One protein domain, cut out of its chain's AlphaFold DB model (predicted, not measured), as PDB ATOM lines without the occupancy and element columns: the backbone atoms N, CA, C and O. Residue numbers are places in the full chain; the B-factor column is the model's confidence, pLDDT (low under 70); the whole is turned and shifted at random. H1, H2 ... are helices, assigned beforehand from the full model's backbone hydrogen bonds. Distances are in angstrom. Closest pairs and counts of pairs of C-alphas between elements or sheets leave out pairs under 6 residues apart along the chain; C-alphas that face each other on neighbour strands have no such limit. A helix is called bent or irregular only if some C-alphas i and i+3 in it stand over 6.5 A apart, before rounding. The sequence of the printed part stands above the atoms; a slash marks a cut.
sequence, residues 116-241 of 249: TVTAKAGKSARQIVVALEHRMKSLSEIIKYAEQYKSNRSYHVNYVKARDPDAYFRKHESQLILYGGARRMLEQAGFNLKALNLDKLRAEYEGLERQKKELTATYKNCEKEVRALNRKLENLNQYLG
ATOM      1  N   THR A 116     -54.875  19.779   6.357       96.75
ATOM      2  CA  THR A 116     -53.618  19.017   6.445       96.75
ATOM      3  C   THR A 116     -53.615  17.790   5.530       96.75
ATOM      4  O   THR A 116     -52.637  17.560   4.815       96.75
ATOM      5  N   VAL A 117     -54.714  17.031   5.484       97.00
ATOM      6  CA  VAL A 117     -54.855  15.857   4.607       97.00
ATOM      7  C   VAL A 117     -54.826  16.260   3.129       97.00
ATOM      8  O   VAL A 117     -54.062  15.681   2.356       97.00
ATOM      9  N   THR A 118     -55.606  17.271   2.733       96.12
ATOM     10  CA  THR A 118     -55.654  17.753   1.338       96.12
ATOM     11  C   THR A 118     -54.322  18.363   0.898       96.12
ATOM     12  O   THR A 118     -53.856  18.083  -0.208       96.12
ATOM     13  N   ALA A 119     -53.644  19.111   1.774       97.00
ATOM     14  CA  ALA A 119     -52.312  19.652   1.512       97.00
ATOM     15  C   ALA A 119     -51.261  18.543   1.354       97.00
ATOM     16  O   ALA A 119     -50.452  18.587   0.424       97.00
ATOM     17  N   LYS A 120     -51.291  17.509   2.209       97.50
ATOM     18  CA  LYS A 120     -50.387  16.355   2.106       97.50
ATOM     19  C   LYS A 120     -50.611  15.574   0.810       97.50
ATOM     20  O   LYS A 120     -49.638  15.222   0.144       97.50
ATOM     21  N   ALA A 121     -51.869  15.346   0.427       96.50
ATOM     22  CA  ALA A 121     -52.215  14.701  -0.838       96.50
ATOM     23  C   ALA A 121     -51.714  15.513  -2.046       96.50
ATOM     24  O   ALA A 121     -51.052  14.959  -2.923       96.50
ATOM     25  N   GLY A 122     -51.933  16.833  -2.047       97.06
ATOM     26  CA  GLY A 122     -51.422  17.733  -3.084       97.06
ATOM     27  C   GLY A 122     -49.892  17.732  -3.178       97.06
ATOM     28  O   GLY A 122     -49.340  17.631  -4.274       97.06
ATOM     29  N   LYS A 123     -49.189  17.765  -2.036       96.88
ATOM     30  CA  LYS A 123     -47.719  17.690  -1.986       96.88
ATOM     31  C   LYS A 123     -47.197  16.365  -2.546       96.88
ATOM     32  O   LYS A 123     -46.260  16.383  -3.341       96.88
ATOM     33  N   SER A 124     -47.819  15.245  -2.177       97.06
ATOM     34  CA  SER A 124     -47.474  13.916  -2.697       97.06
ATOM     35  C   SER A 124     -47.672  13.837  -4.215       97.06
ATOM     36  O   SER A 124     -46.747  13.489  -4.948       97.06
ATOM     37  N   ALA A 125     -48.832  14.274  -4.721       97.06
ATOM     38  CA  ALA A 125     -49.106  14.305  -6.157       97.06
ATOM     39  C   ALA A 125     -48.092  15.176  -6.924       97.06
ATOM     40  O   ALA A 125     -47.597  14.768  -7.974       97.06
ATOM     41  N   ARG A 126     -47.708  16.336  -6.373       96.94
ATOM     42  CA  ARG A 126     -46.672  17.201  -6.958       96.94
ATOM     43  C   ARG A 126     -45.299  16.524  -7.005       96.94
ATOM     44  O   ARG A 126     -44.608  16.649  -8.010       96.94
ATOM     45  N   GLN A 127     -44.907  15.803  -5.956       97.69
ATOM     46  CA  GLN A 127     -43.648  15.045  -5.942       97.69
ATOM     47  C   GLN A 127     -43.632  13.960  -7.025       97.69
ATOM     48  O   GLN A 127     -42.636  13.817  -7.732       97.69
ATOM     49  N   ILE A 128     -44.749  13.250  -7.210       97.62
ATOM     50  CA  ILE A 128     -44.873  12.235  -8.264       97.62
ATOM     51  C   ILE A 128     -44.776  12.881  -9.653       97.62
ATOM     52  O   ILE A 128     -44.078  12.353 -10.512       97.62
ATOM     53  N   VAL A 129     -45.402  14.044  -9.875       98.19
ATOM     54  CA  VAL A 129     -45.275  14.785 -11.145       98.19
ATOM     55  C   VAL A 129     -43.814  15.102 -11.466       98.19
ATOM     56  O   VAL A 129     -43.385  14.854 -12.589       98.19
ATOM     57  N   VAL A 130     -43.039  15.588 -10.494       97.94
ATOM     58  CA  VAL A 130     -41.610  15.894 -10.695       97.94
ATOM     59  C   VAL A 130     -40.814  14.627 -11.027       97.94
ATOM     60  O   VAL A 130     -40.013  14.619 -11.961       97.94
ATOM     61  N   ALA A 131     -41.065  13.520 -10.323       97.38
ATOM     62  CA  ALA A 131     -40.422  12.241 -10.626       97.38
ATOM     63  C   ALA A 131     -40.760  11.744 -12.047       97.38
ATOM     64  O   ALA A 131     -39.876  11.274 -12.770       97.38
ATOM     65  N   LEU A 132     -42.018  11.897 -12.478       97.88
ATOM     66  CA  LEU A 132     -42.442  11.582 -13.843       97.88
ATOM     67  C   LEU A 132     -41.737  12.463 -14.875       97.88
ATOM     68  O   LEU A 132     -41.314  11.952 -15.904       97.88
ATOM     69  N   GLU A 133     -41.554  13.757 -14.607       97.62
ATOM     70  CA  GLU A 133     -40.837  14.668 -15.508       97.62
ATOM     71  C   GLU A 133     -39.386  14.240 -15.738       97.62
ATOM     72  O   GLU A 133     -38.928  14.219 -16.883       97.62
ATOM     73  N   HIS A 134     -38.680  13.828 -14.682       98.00
ATOM     74  CA  HIS A 134     -37.325  13.293 -14.814       98.00
ATOM     75  C   HIS A 134     -37.295  12.015 -15.660       98.00
ATOM     76  O   HIS A 134     -36.475  11.910 -16.575       98.00
ATOM     77  N   ARG A 135     -38.224  11.079 -15.418       96.81
ATOM     78  CA  ARG A 135     -38.337   9.842 -16.208       96.81
ATOM     79  C   ARG A 135     -38.681  10.120 -17.672       96.81
ATOM     80  O   ARG A 135     -38.099   9.515 -18.571       96.81
ATOM     81  N   MET A 136     -39.608  11.041 -17.924       97.50
ATOM     82  CA  MET A 136     -39.985  11.455 -19.275       97.50
ATOM     83  C   MET A 136     -38.802  12.082 -20.009       97.50
ATOM     84  O   MET A 136     -38.603  11.784 -21.183       97.50
ATOM     85  N   LYS A 137     -37.979  12.887 -19.325       97.81
ATOM     86  CA  LYS A 137     -36.758  13.451 -19.907       97.81
ATOM     87  C   LYS A 137     -35.788  12.348 -20.329       97.81
ATOM     88  O   LYS A 137     -35.422  12.303 -21.503       97.81
ATOM     89  N   SER A 138     -35.447  11.419 -19.432       95.88
ATOM     90  CA  SER A 138     -34.562  10.296 -19.781       95.88
ATOM     91  C   SER A 138     -35.123   9.452 -20.929       95.88
ATOM     92  O   SER A 138     -34.392   9.082 -21.844       95.88
ATOM     93  N   LEU A 139     -36.436   9.201 -20.934       96.88
ATOM     94  CA  LEU A 139     -37.088   8.438 -21.996       96.88
ATOM     95  C   LEU A 139     -37.071   9.191 -23.334       96.88
ATOM     96  O   LEU A 139     -36.838   8.581 -24.372       96.88
ATOM     97  N   SER A 140     -37.257  10.512 -23.324       97.44
ATOM     98  CA  SER A 140     -37.185  11.340 -24.534       97.44
ATOM     99  C   SER A 140     -35.786  11.341 -25.159       97.44
ATOM    100  O   SER A 140     -35.656  11.276 -26.382       97.44
ATOM    101  N   GLU A 141     -34.735  11.334 -24.335       96.75
ATOM    102  CA  GLU A 141     -33.349  11.212 -24.794       96.75
ATOM    103  C   GLU A 141     -33.105   9.837 -25.432       96.75
ATOM    104  O   GLU A 141     -32.555   9.756 -26.531       96.75
ATOM    105  N   ILE A 142     -33.599   8.762 -24.808       96.94
ATOM    106  CA  ILE A 142     -33.546   7.403 -25.369       96.94
ATOM    107  C   ILE A 142     -34.292   7.328 -26.707       96.94
ATOM    108  O   ILE A 142     -33.757   6.774 -27.666       96.94
ATOM    109  N   ILE A 143     -35.502   7.894 -26.802       97.38
ATOM    110  CA  ILE A 143     -36.289   7.925 -28.046       97.38
ATOM    111  C   ILE A 143     -35.507   8.642 -29.149       97.38
ATOM    112  O   ILE A 143     -35.397   8.114 -30.255       97.38
ATOM    113  N   LYS A 144     -34.892   9.790 -28.845       97.81
ATOM    114  CA  LYS A 144     -34.061  10.532 -29.801       97.81
ATOM    115  C   LYS A 144     -32.901   9.681 -30.326       97.81
ATOM    116  O   LYS A 144     -32.685   9.622 -31.537       97.81
ATOM    117  N   TYR A 145     -32.171   8.991 -29.449       97.81
ATOM    118  CA  TYR A 145     -31.091   8.101 -29.886       97.81
ATOM    119  C   TYR A 145     -31.621   6.889 -30.660       97.81
ATOM    120  O   TYR A 145     -31.024   6.493 -31.658       97.81
ATOM    121  N   ALA A 146     -32.767   6.327 -30.274       96.94
ATOM    122  CA  ALA A 146     -33.412   5.236 -31.003       96.94
ATOM    123  C   ALA A 146     -33.792   5.644 -32.437       96.94
ATOM    124  O   ALA A 146     -33.559   4.887 -33.384       96.94
ATOM    125  N   GLU A 147     -34.320   6.855 -32.614       96.62
ATOM    126  CA  GLU A 147     -34.635   7.435 -33.921       96.62
ATOM    127  C   GLU A 147     -33.378   7.653 -34.766       96.62
ATOM    128  O   GLU A 147     -33.348   7.257 -35.935       96.62
ATOM    129  N   GLN A 148     -32.319   8.217 -34.178       96.81
ATOM    130  CA  GLN A 148     -31.032   8.409 -34.854       96.81
ATOM    131  C   GLN A 148     -30.390   7.079 -35.260       96.81
ATOM    132  O   GLN A 148     -29.904   6.945 -36.384       96.81
ATOM    133  N   TYR A 149     -30.425   6.077 -34.381       96.81
ATOM    134  CA  TYR A 149     -29.924   4.738 -34.670       96.81
ATOM    135  C   TYR A 149     -30.685   4.111 -35.841       96.81
ATOM    136  O   TYR A 149     -30.065   3.652 -36.799       96.81
ATOM    137  N   LYS A 150     -32.026   4.143 -35.815       95.25
ATOM    138  CA  LYS A 150     -32.868   3.566 -36.876       95.25
ATOM    139  C   LYS A 150     -32.671   4.279 -38.216       95.25
ATOM    140  O   LYS A 150     -32.533   3.604 -39.233       95.25
ATOM    141  N   SER A 151     -32.614   5.610 -38.210       95.94
ATOM    142  CA  SER A 151     -32.504   6.431 -39.425       95.94
ATOM    143  C   SER A 151     -31.136   6.308 -40.100       95.94
ATOM    144  O   SER A 151     -31.052   6.333 -41.324       95.94
ATOM    145  N   ASN A 152     -30.067   6.122 -39.316       96.88
ATOM    146  CA  ASN A 152     -28.703   6.057 -39.841       96.88
ATOM    147  C   ASN A 152     -28.173   4.622 -40.036       96.88
ATOM    148  O   ASN A 152     -27.078   4.428 -40.567       96.88
ATOM    149  N   ARG A 153     -28.943   3.595 -39.647       95.56
ATOM    150  CA  ARG A 153     -28.526   2.183 -39.721       95.56
ATOM    151  C   ARG A 153     -28.155   1.737 -41.133       95.56
ATOM    152  O   ARG A 153     -27.206   0.971 -41.290       95.56
ATOM    153  N   SER A 154     -28.882   2.195 -42.151       96.62
ATOM    154  CA  SER A 154     -28.612   1.846 -43.553       96.62
ATOM    155  C   SER A 154     -27.225   2.310 -44.001       96.62
ATOM    156  O   SER A 154     -26.505   1.539 -44.630       96.62
ATOM    157  N   TYR A 155     -26.810   3.517 -43.608       97.38
ATOM    158  CA  TYR A 155     -25.486   4.052 -43.929       97.38
ATOM    159  C   TYR A 155     -24.373   3.206 -43.324       97.38
ATOM    160  O   TYR A 155     -23.401   2.914 -44.012       97.38
ATOM    161  N   HIS A 156     -24.539   2.757 -42.078       96.50
ATOM    162  CA  HIS A 156     -23.572   1.861 -41.451       96.50
ATOM    163  C   HIS A 156     -23.508   0.494 -42.142       96.50
ATOM    164  O   HIS A 156     -22.421  -0.006 -42.410       96.50
ATOM    165  N   VAL A 157     -24.659  -0.098 -42.478       96.44
ATOM    166  CA  VAL A 157     -24.702  -1.382 -43.202       96.44
ATOM    167  C   VAL A 157     -24.021  -1.270 -44.568       96.44
ATOM    168  O   VAL A 157     -23.279  -2.171 -44.949       96.44
ATOM    169  N   ASN A 158     -24.247  -0.173 -45.292       97.00
ATOM    170  CA  ASN A 158     -23.630   0.073 -46.592       97.00
ATOM    171  C   ASN A 158     -22.132   0.366 -46.476       97.00
ATOM    172  O   ASN A 158     -21.371  -0.139 -47.290       97.00
ATOM    173  N   TYR A 159     -21.705   1.108 -45.450       97.00
ATOM    174  CA  TYR A 159     -20.291   1.351 -45.156       97.00
ATOM    175  C   TYR A 159     -19.526   0.043 -44.922       97.00
ATOM    176  O   TYR A 159     -18.490  -0.178 -45.536       97.00
ATOM    177  N   VAL A 160     -20.079  -0.870 -44.112       96.06
ATOM    178  CA  VAL A 160     -19.473  -2.192 -43.852       96.06
ATOM    179  C   VAL A 160     -19.379  -3.047 -45.125       96.06
ATOM    180  O   VAL A 160     -18.498  -3.892 -45.235       96.06
ATOM    181  N   LYS A 161     -20.277  -2.833 -46.092       96.75
ATOM    182  CA  LYS A 161     -20.312  -3.550 -47.378       96.75
ATOM    183  C   LYS A 161     -19.599  -2.807 -48.514       96.75
ATOM    184  O   LYS A 161     -19.584  -3.308 -49.639       96.75
ATOM    185  N   ALA A 162     -19.082  -1.604 -48.272       96.25
ATOM    186  CA  ALA A 162     -18.528  -0.760 -49.319       96.25
ATOM    187  C   ALA A 162     -17.219  -1.353 -49.852       96.25
ATOM    188  O   ALA A 162     -16.375  -1.814 -49.088       96.25
ATOM    189  N   ARG A 163     -17.031  -1.295 -51.176       95.31
ATOM    190  CA  ARG A 163     -15.771  -1.701 -51.820       95.31
ATOM    191  C   ARG A 163     -14.605  -0.781 -51.436       95.31
ATOM    192  O   ARG A 163     -13.481  -1.248 -51.337       95.31
ATOM    193  N   ASP A 164     -14.897   0.502 -51.231       96.06
ATOM    194  CA  ASP A 164     -13.969   1.522 -50.736       96.06
ATOM    195  C   ASP A 164     -14.608   2.219 -49.516       96.06
ATOM    196  O   ASP A 164     -15.412   3.150 -49.678       96.06
ATOM    197  N   PRO A 165     -14.337   1.720 -48.296       94.50
ATOM    198  CA  PRO A 165     -14.898   2.272 -47.068       94.50
ATOM    199  C   PRO A 165     -14.489   3.725 -46.818       94.50
ATOM    200  O   PRO A 165     -15.327   4.512 -46.381       94.50
ATOM    201  N   ASP A 166     -13.257   4.117 -47.145       96.06
ATOM    202  CA  ASP A 166     -12.748   5.465 -46.869       96.06
ATOM    203  C   ASP A 166     -13.455   6.515 -47.728       96.06
ATOM    204  O   ASP A 166     -13.903   7.554 -47.226       96.06
ATOM    205  N   ALA A 167     -13.635   6.235 -49.023       97.00
ATOM    206  CA  ALA A 167     -14.406   7.108 -49.902       97.00
ATOM    207  C   ALA A 167     -15.883   7.185 -49.483       97.00
ATOM    208  O   ALA A 167     -16.502   8.248 -49.588       97.00
ATOM    209  N   TYR A 168     -16.458   6.078 -48.999       97.38
ATOM    210  CA  TYR A 168     -17.828   6.059 -48.487       97.38
ATOM    211  C   TYR A 168     -17.961   6.869 -47.191       97.38
ATOM    212  O   TYR A 168     -18.910   7.642 -47.050       97.38
ATOM    213  N   PHE A 169     -17.002   6.736 -46.268       96.44
ATOM    214  CA  PHE A 169     -16.977   7.481 -45.014       96.44
ATOM    215  C   PHE A 169     -16.974   8.983 -45.276       96.44
ATOM    216  O   PHE A 169     -17.850   9.675 -44.777       96.44
ATOM    217  N   ARG A 170     -16.089   9.482 -46.149       96.81
ATOM    218  CA  ARG A 170     -16.026  10.917 -46.494       96.81
ATOM    219  C   ARG A 170     -17.334  11.464 -47.077       96.81
ATOM    220  O   ARG A 170     -17.631  12.640 -46.915       96.81
ATOM    221  N   LYS A 171     -18.130  10.626 -47.753       96.75
ATOM    222  CA  LYS A 171     -19.436  11.013 -48.323       96.75
ATOM    223  C   LYS A 171     -20.580  10.994 -47.305       96.75
ATOM    224  O   LYS A 171     -21.552  11.724 -47.480       96.75
ATOM    225  N   HIS A 172     -20.490  10.153 -46.274       97.50
ATOM    226  CA  HIS A 172     -21.568   9.898 -45.306       97.50
ATOM    227  C   HIS A 172     -21.116  10.034 -43.845       97.50
ATOM    228  O   HIS A 172     -21.672   9.397 -42.947       97.50
ATOM    229  N   GLU A 173     -20.099  10.858 -43.611       96.94
ATOM    230  CA  GLU A 173     -19.411  11.004 -42.328       96.94
ATOM    231  C   GLU A 173     -20.398  11.336 -41.206       96.94
ATOM    232  O   GLU A 173     -20.493  10.609 -40.216       96.94
ATOM    233  N   SER A 174     -21.227  12.364 -41.406       97.56
ATOM    234  CA  SER A 174     -22.225  12.802 -40.430       97.56
ATOM    235  C   SER A 174     -23.190  11.683 -40.030       97.56
ATOM    236  O   SER A 174     -23.469  11.500 -38.844       97.56
ATOM    237  N   GLN A 175     -23.698  10.904 -40.991       97.94
ATOM    238  CA  GLN A 175     -24.634   9.810 -40.711       97.94
ATOM    239  C   GLN A 175     -23.953   8.672 -39.943       97.94
ATOM    240  O   GLN A 175     -24.552   8.103 -39.029       97.94
ATOM    241  N   LEU A 176     -22.700   8.356 -40.276       97.25
ATOM    242  CA  LEU A 176     -21.923   7.318 -39.594       97.25
ATOM    243  C   LEU A 176     -21.555   7.725 -38.162       97.25
ATOM    244  O   LEU A 176     -21.684   6.905 -37.250       97.25
ATOM    245  N   ILE A 177     -21.185   8.991 -37.940       96.88
ATOM    246  CA  ILE A 177     -20.924   9.543 -36.603       96.88
ATOM    247  C   ILE A 177     -22.203   9.524 -35.758       96.88
ATOM    248  O   ILE A 177     -22.186   9.028 -34.630       96.88
ATOM    249  N   LEU A 178     -23.331   9.998 -36.303       97.50
ATOM    250  CA  LEU A 178     -24.620   9.984 -35.600       97.50
ATOM    251  C   LEU A 178     -25.078   8.559 -35.268       97.50
ATOM    252  O   LEU A 178     -25.578   8.321 -34.170       97.50
ATOM    253  N   TYR A 179     -24.883   7.602 -36.182       97.62
ATOM    254  CA  TYR A 179     -25.148   6.189 -35.917       97.62
ATOM    255  C   TYR A 179     -24.286   5.656 -34.768       97.62
ATOM    256  O   TYR A 179     -24.820   5.058 -33.834       97.62
ATOM    257  N   GLY A 180     -22.967   5.878 -34.821       96.44
ATOM    258  CA  GLY A 180     -22.029   5.399 -33.806       96.44
ATOM    259  C   GLY A 180     -22.309   5.993 -32.424       96.44
ATOM    260  O   GLY A 180     -22.345   5.262 -31.433       96.44
ATOM    261  N   GLY A 181     -22.589   7.298 -32.368       97.06
ATOM    262  CA  GLY A 181     -22.977   7.992 -31.141       97.06
ATOM    263  C   GLY A 181     -24.284   7.455 -30.560       97.06
ATOM    264  O   GLY A 181     -24.317   7.042 -29.402       97.06
ATOM    265  N   ALA A 182     -25.342   7.377 -31.373       97.50
ATOM    266  CA  ALA A 182     -26.636   6.854 -30.937       97.50
ATOM    267  C   ALA A 182     -26.546   5.398 -30.459       97.50
ATOM    268  O   ALA A 182     -27.110   5.047 -29.423       97.50
ATOM    269  N   ARG A 183     -25.788   4.561 -31.177       96.94
ATOM    270  CA  ARG A 183     -25.523   3.170 -30.802       96.94
ATOM    271  C   ARG A 183     -24.901   3.076 -29.408       96.94
ATOM    272  O   ARG A 183     -25.426   2.356 -28.564       96.94
ATOM    273  N   ARG A 184     -23.826   3.832 -29.161       97.00
ATOM    274  CA  ARG A 184     -23.119   3.843 -27.874       97.00
ATOM    275  C   ARG A 184     -24.024   4.302 -26.733       97.00
ATOM    276  O   ARG A 184     -24.021   3.675 -25.679       97.00
ATOM    277  N   MET A 185     -24.811   5.358 -26.942       97.06
ATOM    278  CA  MET A 185     -25.726   5.876 -25.917       97.06
ATOM    279  C   MET A 185     -26.819   4.863 -25.554       97.06
ATOM    280  O   MET A 185     -27.126   4.684 -24.377       97.06
ATOM    281  N   LEU A 186     -27.380   4.163 -26.544       96.50
ATOM    282  CA  LEU A 186     -28.381   3.118 -26.311       96.50
ATOM    283  C   LEU A 186     -27.790   1.900 -25.587       96.50
ATOM    284  O   LEU A 186     -28.415   1.389 -24.659       96.50
ATOM    285  N   GLU A 187     -26.589   1.456 -25.971       95.56
ATOM    286  CA  GLU A 187     -25.877   0.359 -25.296       95.56
ATOM    287  C   GLU A 187     -25.548   0.724 -23.836       95.56
ATOM    288  O   GLU A 187     -25.781  -0.080 -22.936       95.56
ATOM    289  N   GLN A 188     -25.092   1.956 -23.576       95.56
ATOM    290  CA  GLN A 188     -24.849   2.467 -22.218       95.56
ATOM    291  C   GLN A 188     -26.124   2.545 -21.372       95.56
ATOM    292  O   GLN A 188     -26.082   2.281 -20.173       95.56
ATOM    293  N   ALA A 189     -27.259   2.869 -21.990       93.12
ATOM    294  CA  ALA A 189     -28.568   2.844 -21.345       93.12
ATOM    295  C   ALA A 189     -29.141   1.417 -21.173       93.12
ATOM    296  O   ALA A 189     -30.272   1.266 -20.713       93.12
ATOM    297  N   GLY A 190     -28.387   0.370 -21.537       93.56
ATOM    298  CA  GLY A 190     -28.767  -1.033 -21.350       93.56
ATOM    299  C   GLY A 190     -29.732  -1.584 -22.403       93.56
ATOM    300  O   GLY A 190     -30.301  -2.659 -22.211       93.56
ATOM    301  N   PHE A 191     -29.942  -0.883 -23.521       93.38
ATOM    302  CA  PHE A 191     -30.848  -1.348 -24.569       93.38
ATOM    303  C   PHE A 191     -30.202  -2.401 -25.466       93.38
ATOM    304  O   PHE A 191     -29.115  -2.219 -26.014       93.38
ATOM    305  N   ASN A 192     -30.947  -3.474 -25.733       91.62
ATOM    306  CA  ASN A 192     -30.604  -4.402 -26.801       91.62
ATOM    307  C   ASN A 192     -31.049  -3.833 -28.155       91.62
ATOM    308  O   ASN A 192     -32.233  -3.839 -28.495       91.62
ATOM    309  N   LEU A 193     -30.081  -3.404 -28.962       90.06
ATOM    310  CA  LEU A 193     -30.301  -2.792 -30.276       90.06
ATOM    311  C   LEU A 193     -31.078  -3.673 -31.267       90.06
ATOM    312  O   LEU A 193     -31.721  -3.146 -32.175       90.06
ATOM    313  N   LYS A 194     -31.018  -5.006 -31.128       86.75
ATOM    314  CA  LYS A 194     -31.766  -5.940 -31.990       86.75
ATOM    315  C   LYS A 194     -33.244  -6.024 -31.609       86.75
ATOM    316  O   LYS A 194     -34.071  -6.283 -32.475       86.75
ATOM    317  N   ALA A 195     -33.564  -5.791 -30.336       89.31
ATOM    318  CA  ALA A 195     -34.918  -5.833 -29.788       89.31
ATOM    319  C   ALA A 195     -35.526  -4.431 -29.576       89.31
ATOM    320  O   ALA A 195     -36.607  -4.306 -28.999       89.31
ATOM    321  N   LEU A 196     -34.837  -3.375 -30.025       92.12
ATOM    322  CA  LEU A 196     -35.266  -1.991 -29.864       92.12
ATOM    323  C   LEU A 196     -36.604  -1.758 -30.573       92.12
ATOM    324  O   LEU A 196     -36.702  -1.852 -31.798       92.12
ATOM    325  N   ASN A 197     -37.629  -1.420 -29.796       93.75
ATOM    326  CA  ASN A 197     -38.963  -1.147 -30.306       93.75
ATOM    327  C   ASN A 197     -39.341   0.308 -30.018       93.75
ATOM    328  O   ASN A 197     -39.662   0.682 -28.892       93.75
ATOM    329  N   LEU A 198     -39.280   1.118 -31.070       94.19
ATOM    330  CA  LEU A 198     -39.500   2.557 -31.005       94.19
ATOM    331  C   LEU A 198     -40.962   2.901 -30.686       94.19
ATOM    332  O   LEU A 198     -41.220   3.821 -29.915       94.19
ATOM    333  N   ASP A 199     -41.905   2.117 -31.206       95.19
ATOM    334  CA  ASP A 199     -43.335   2.321 -30.965       95.19
ATOM    335  C   ASP A 199     -43.688   2.053 -29.500       95.19
ATOM    336  O   ASP A 199     -44.444   2.813 -28.899       95.19
ATOM    337  N   LYS A 200     -43.065   1.041 -28.878       95.75
ATOM    338  CA  LYS A 200     -43.205   0.788 -27.433       95.75
ATOM    339  C   LYS A 200     -42.678   1.948 -26.587       95.75
ATOM    340  O   LYS A 200     -43.353   2.346 -25.644       95.75
ATOM    341  N   LEU A 201     -41.515   2.507 -26.930       95.81
ATOM    342  CA  LEU A 201     -40.942   3.651 -26.205       95.81
ATOM    343  C   LEU A 201     -41.833   4.896 -26.315       95.81
ATOM    344  O   LEU A 201     -42.065   5.581 -25.321       95.81
ATOM    345  N   ARG A 202     -42.375   5.167 -27.510       96.81
ATOM    346  CA  ARG A 202     -43.331   6.263 -27.726       96.81
ATOM    347  C   ARG A 202     -44.631   6.043 -26.952       96.81
ATOM    348  O   ARG A 202     -45.092   6.961 -26.283       96.81
ATOM    349  N   ALA A 203     -45.176   4.828 -26.976       97.56
ATOM    350  CA  ALA A 203     -46.379   4.487 -26.221       97.56
ATOM    351  C   ALA A 203     -46.177   4.633 -24.701       97.56
ATOM    352  O   ALA A 203     -47.065   5.132 -24.008       97.56
ATOM    353  N   GLU A 204     -45.007   4.249 -24.176       97.06
ATOM    354  CA  GLU A 204     -44.651   4.478 -22.771       97.06
ATOM    355  C   GLU A 204     -44.591   5.976 -22.451       97.06
ATOM    356  O   GLU A 204     -45.181   6.413 -21.463       97.06
ATOM    357  N   TYR A 205     -43.940   6.772 -23.304       98.00
ATOM    358  CA  TYR A 205     -43.861   8.223 -23.130       98.00
ATOM    359  C   TYR A 205     -45.252   8.870 -23.098       98.00
ATOM    360  O   TYR A 205     -45.547   9.649 -22.191       98.00
ATOM    361  N   GLU A 206     -46.137   8.501 -24.026       97.75
ATOM    362  CA  GLU A 206     -47.527   8.966 -24.026       97.75
ATOM    363  C   GLU A 206     -48.286   8.538 -22.763       97.75
ATOM    364  O   GLU A 206     -49.078   9.308 -22.218       97.75
ATOM    365  N   GLY A 207     -48.051   7.316 -22.276       97.88
ATOM    366  CA  GLY A 207     -48.616   6.828 -21.018       97.88
ATOM    367  C   GLY A 207     -48.195   7.686 -19.823       97.88
ATOM    368  O   GLY A 207     -49.049   8.121 -19.046       97.88
ATOM    369  N   LEU A 208     -46.898   7.997 -19.715       97.94
ATOM    370  CA  LEU A 208     -46.363   8.891 -18.683       97.94
ATOM    371  C   LEU A 208     -46.936  10.308 -18.812       97.94
ATOM    372  O   LEU A 208     -47.257  10.938 -17.804       97.94
ATOM    373  N   GLU A 209     -47.127  10.802 -20.035       97.50
ATOM    374  CA  GLU A 209     -47.725  12.115 -20.267       97.50
ATOM    375  C   GLU A 209     -49.187  12.176 -19.791       97.50
ATOM    376  O   GLU A 209     -49.588  13.158 -19.160       97.50
ATOM    377  N   ARG A 210     -49.984  11.125 -20.037       97.81
ATOM    378  CA  ARG A 210     -51.367  11.022 -19.531       97.81
ATOM    379  C   ARG A 210     -51.393  11.008 -18.000       97.81
ATOM    380  O   ARG A 210     -52.083  11.835 -17.405       97.81
ATOM    381  N   GLN A 211     -50.562  10.175 -17.368       97.50
ATOM    382  CA  GLN A 211     -50.437  10.121 -15.903       97.50
ATOM    383  C   GLN A 211     -50.028  11.473 -15.307       97.50
ATOM    384  O   GLN A 211     -50.606  11.936 -14.322       97.50
ATOM    385  N   LYS A 212     -49.061  12.155 -15.933       97.81
ATOM    386  CA  LYS A 212     -48.635  13.496 -15.528       97.81
ATOM    387  C   LYS A 212     -49.789  14.495 -15.604       97.81
ATOM    388  O   LYS A 212     -49.946  15.301 -14.684       97.81
ATOM    389  N   LYS A 213     -50.585  14.476 -16.679       97.62
ATOM    390  CA  LYS A 213     -51.745  15.373 -16.852       97.62
ATOM    391  C   LYS A 213     -52.786  15.156 -15.757       97.62
ATOM    392  O   LYS A 213     -53.231  16.132 -15.153       97.62
ATOM    393  N   GLU A 214     -53.112  13.903 -15.454       97.06
ATOM    394  CA  GLU A 214     -54.047  13.543 -14.383       97.06
ATOM    395  C   GLU A 214     -53.546  14.014 -13.015       97.06
ATOM    396  O   GLU A 214     -54.242  14.763 -12.330       97.06
ATOM    397  N   LEU A 215     -52.304  13.682 -12.649       96.88
ATOM    398  CA  LEU A 215     -51.709  14.114 -11.379       96.88
ATOM    399  C   LEU A 215     -51.554  15.636 -11.282       96.88
ATOM    400  O   LEU A 215     -51.666  16.223 -10.207       96.88
ATOM    401  N   THR A 216     -51.332  16.304 -12.414       97.25
ATOM    402  CA  THR A 216     -51.297  17.766 -12.460       97.25
ATOM    403  C   THR A 216     -52.662  18.368 -12.161       97.25
ATOM    404  O   THR A 216     -52.759  19.372 -11.453       97.25
ATOM    405  N   ALA A 217     -53.731  17.764 -12.678       97.00
ATOM    406  CA  ALA A 217     -55.087  18.178 -12.356       97.00
ATOM    407  C   ALA A 217     -55.410  17.926 -10.875       97.00
ATOM    408  O   ALA A 217     -55.979  18.808 -10.226       97.00
ATOM    409  N   THR A 218     -55.008  16.778 -10.317       95.44
ATOM    410  CA  THR A 218     -55.274  16.453  -8.907       95.44
ATOM    411  C   THR A 218     -54.583  17.428  -7.961       95.44
ATOM    412  O   THR A 218     -55.275  18.035  -7.143       95.44
ATOM    413  N   TYR A 219     -53.272  17.678  -8.092       95.31
ATOM    414  CA  TYR A 219     -52.595  18.585  -7.154       95.31
ATOM    415  C   TYR A 219     -53.110  20.026  -7.279       95.31
ATOM    416  O   TYR A 219     -53.290  20.693  -6.262       95.31
ATOM    417  N   LYS A 220     -53.432  20.502  -8.492       96.75
ATOM    418  CA  LYS A 220     -54.036  21.835  -8.691       96.75
ATOM    419  C   LYS A 220     -55.415  21.941  -8.048       96.75
ATOM    420  O   LYS A 220     -55.781  23.008  -7.552       96.75
ATOM    421  N   ASN A 221     -56.196  20.863  -8.069       96.50
ATOM    422  CA  ASN A 221     -57.482  20.817  -7.384       96.50
ATOM    423  C   ASN A 221     -57.291  20.820  -5.864       96.50
ATOM    424  O   ASN A 221     -57.936  21.627  -5.199       96.50
ATOM    425  N   CYS A 222     -56.346  20.039  -5.332       96.12
ATOM    426  CA  CYS A 222     -55.991  20.088  -3.913       96.12
ATOM    427  C   CYS A 222     -55.543  21.496  -3.487       96.12
ATOM    428  O   CYS A 222     -56.010  22.001  -2.476       96.12
ATOM    429  N   GLU A 223     -54.712  22.191  -4.271       95.19
ATOM    430  CA  GLU A 223     -54.300  23.573  -3.972       95.19
ATOM    431  C   GLU A 223     -55.474  24.562  -3.954       95.19
ATOM    432  O   GLU A 223     -55.480  25.522  -3.181       95.19
ATOM    433  N   LYS A 224     -56.467  24.382  -4.833       95.25
ATOM    434  CA  LYS A 224     -57.690  25.202  -4.825       95.25
ATOM    435  C   LYS A 224     -58.542  24.902  -3.596       95.25
ATOM    436  O   LYS A 224     -59.054  25.832  -2.977       95.25
ATOM    437  N   GLU A 225     -58.677  23.629  -3.248       94.69
ATOM    438  CA  GLU A 225     -59.438  23.185  -2.085       94.69
ATOM    439  C   GLU A 225     -58.803  23.676  -0.783       94.69
ATOM    440  O   GLU A 225     -59.480  24.327   0.007       94.69
ATOM    441  N   VAL A 226     -57.491  23.493  -0.610       95.44
ATOM    442  CA  VAL A 226     -56.728  24.016   0.534       95.44
ATOM    443  C   VAL A 226     -56.916  25.525   0.668       95.44
ATOM    444  O   VAL A 226     -57.210  26.007   1.757       95.44
ATOM    445  N   ARG A 227     -56.837  26.288  -0.432       92.81
ATOM    446  CA  ARG A 227     -57.105  27.738  -0.410       92.81
ATOM    447  C   ARG A 227     -58.522  28.068   0.059       92.81
ATOM    448  O   ARG A 227     -58.704  28.996   0.844       92.81
ATOM    449  N   ALA A 228     -59.524  27.322  -0.403       91.19
ATOM    450  CA  ALA A 228     -60.910  27.521   0.009       91.19
ATOM    451  C   ALA A 228     -61.139  27.154   1.486       91.19
ATOM    452  O   ALA A 228     -61.847  27.870   2.193       91.19
ATOM    453  N   LEU A 229     -60.527  26.070   1.969       92.38
ATOM    454  CA  LEU A 229     -60.609  25.646   3.366       92.38
ATOM    455  C   LEU A 229     -59.878  26.623   4.297       92.38
ATOM    456  O   LEU A 229     -60.448  27.031   5.305       92.38
ATOM    457  N   ASN A 230     -58.683  27.086   3.919       92.62
ATOM    458  CA  ASN A 230     -57.940  28.111   4.658       92.62
ATOM    459  C   ASN A 230     -58.732  29.413   4.775       92.62
ATOM    460  O   ASN A 230     -58.719  30.044   5.824       92.62
ATOM    461  N   ARG A 231     -59.485  29.797   3.739       90.06
ATOM    462  CA  ARG A 231     -60.364  30.970   3.808       90.06
ATOM    463  C   ARG A 231     -61.479  30.809   4.842       90.06
ATOM    464  O   ARG A 231     -61.805  31.759   5.546       90.06
ATOM    465  N   LYS A 232     -62.063  29.614   4.946       90.69
ATOM    466  CA  LYS A 232     -63.056  29.317   5.989       90.69
ATOM    467  C   LYS A 232     -62.424  29.377   7.376       90.69
ATOM    468  O   LYS A 232     -63.022  29.962   8.271       90.69
ATOM    469  N   LEU A 233     -61.222  28.821   7.525       91.62
ATOM    470  CA  LEU A 233     -60.473  28.845   8.779       91.62
ATOM    471  C   LEU A 233     -60.143  30.289   9.199       91.62
ATOM    472  O   LEU A 233     -60.412  30.659  10.333       91.62
ATOM    473  N   GLU A 234     -59.658  31.117   8.266       90.31
ATOM    474  CA  GLU A 234     -59.379  32.551   8.459       90.31
ATOM    475  C   GLU A 234     -60.628  33.288   8.965       90.31
ATOM    476  O   GLU A 234     -60.578  33.954   9.997       90.31
ATOM    477  N   ASN A 235     -61.775  33.107   8.296       90.19
ATOM    478  CA  ASN A 235     -63.034  33.725   8.715       90.19
ATOM    479  C   ASN A 235     -63.474  33.270  10.112       90.19
ATOM    480  O   ASN A 235     -63.946  34.082  10.900       90.19
ATOM    481  N   LEU A 236     -63.366  31.976  10.421       90.62
ATOM    482  CA  LEU A 236     -63.767  31.455  11.728       90.62
ATOM    483  C   LEU A 236     -62.852  31.975  12.834       90.62
ATOM    484  O   LEU A 236     -63.351  32.435  13.855       90.62
ATOM    485  N   ASN A 237     -61.538  31.968  12.618       90.94
ATOM    486  CA  ASN A 237     -60.574  32.475  13.589       90.94
ATOM    487  C   ASN A 237     -60.761  33.975  13.833       90.94
ATOM    488  O   ASN A 237     -60.881  34.389  14.984       90.94
ATOM    489  N   GLN A 238     -60.904  34.769  12.768       89.44
ATOM    490  CA  GLN A 238     -61.152  36.206  12.879       89.44
ATOM    491  C   GLN A 238     -62.489  36.509  13.577       89.44
ATOM    492  O   GLN A 238     -62.545  37.403  14.417       89.44
ATOM    493  N   TYR A 239     -63.561  35.763  13.282       89.75
ATOM    494  CA  TYR A 239     -64.861  35.965  13.934       89.75
ATOM    495  C   TYR A 239     -64.853  35.563  15.416       89.75
ATOM    496  O   TYR A 239     -65.498  36.210  16.236       89.75
ATOM    497  N   LEU A 240     -64.132  34.492  15.762       89.62
ATOM    498  CA  LEU A 240     -64.022  33.978  17.131       89.62
ATOM    499  C   LEU A 240     -62.955  34.697  17.968       89.62
ATOM    500  O   LEU A 240     -62.776  34.343  19.131       89.62
ATOM    501  N   GLY A 241     -62.226  35.661  17.395       86.38
ATOM    502  CA  GLY A 241     -61.118  36.334  18.076       86.38
ATOM    503  C   GLY A 241     -59.958  35.395  18.415       86.38
ATOM    504  O   GLY A 241     -59.219  35.651  19.361       86.38
TER     505      GLY A 241
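Overview. This is residues 116 to 241 of the 249 residues of an uncharacterized protein of Enterocloster clostridioformis (UniProt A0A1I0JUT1). A long, thin rod made of two long helices, H1 and H3, side by side and running opposite ways; at one end H1 runs on past the beginning of H3, and the kinked helix H2 folds back on that later part of H1. At the other end residues 230 to 241, nearly all of them in H3, stick out as a tail, and residues 161 to 166 stick out at the turn from H1 to H2. The printed part has 126 residues with three named helices, in the order H1, H2, H3, and no named strand; the class is all helix. The whole is extended, with a radius of gyration of the C-alphas of 25.1 A and spans of 91 by 25 by 18 A.

Along the chain. H1, residues 116 to 160, begins with C-alpha 116 at (-53.618, 19.017, 6.445) and measures 64.4 A from first to last C-alpha. It has a kink of 45 degrees near residue 154 and is irregular, with C-alphas 151 and 154 being 7.3 A apart. H2, residues 165 to 188, begins with C-alpha 165 at (-14.898, 2.272, -47.068) and measures 26.8 A. It has a kink of 92 degrees near residue 172 and is irregular, with C-alphas 171 and 174 being 8.6 A apart. H3, residues 198 to 240, measures 62.5 A and ends with C-alpha 240 at (-64.022, 33.978, 17.131).

Arrangement. H1 touches H3, with the closest C-alphas, those of Gly 122 and Tyr 219, 4.3 A apart. Their lines stand at a shallow tilt of 18 degrees, and they run opposite ways. H1 touches H2 with residues 142 to 159 alone; the closest C-alphas, those of Tyr 145 and Ala 182, are 4.7 A apart. H1 and H2 form a helical hairpin, at a shallow tilt of 28 degrees, opposite ways. H2 and H3 are apart, though they follow each other in the chain. In H3 every O i to N i+4 pair is within hydrogen-bond range; in H1 it is 39 of 41 and in H2 18 of 20.

Size, cuts and confidence. The two C-alphas farthest apart, those of Arg 163 and Gly 241, are 91.6 A from each other, while the first and last printed C-alphas, of Thr 116 and Gly 241, are 22.2 A apart. Without the stretches that stand free, the body has 108 residues and spans 73 by 24 by 19 A. The link from H1 to H2 is tight, with 4 residues, and the link from H2 to H3 is short, with 9. The printed part has no cut. The mean pLDDT of the printed part is 95.7, and no printed residue is under 70.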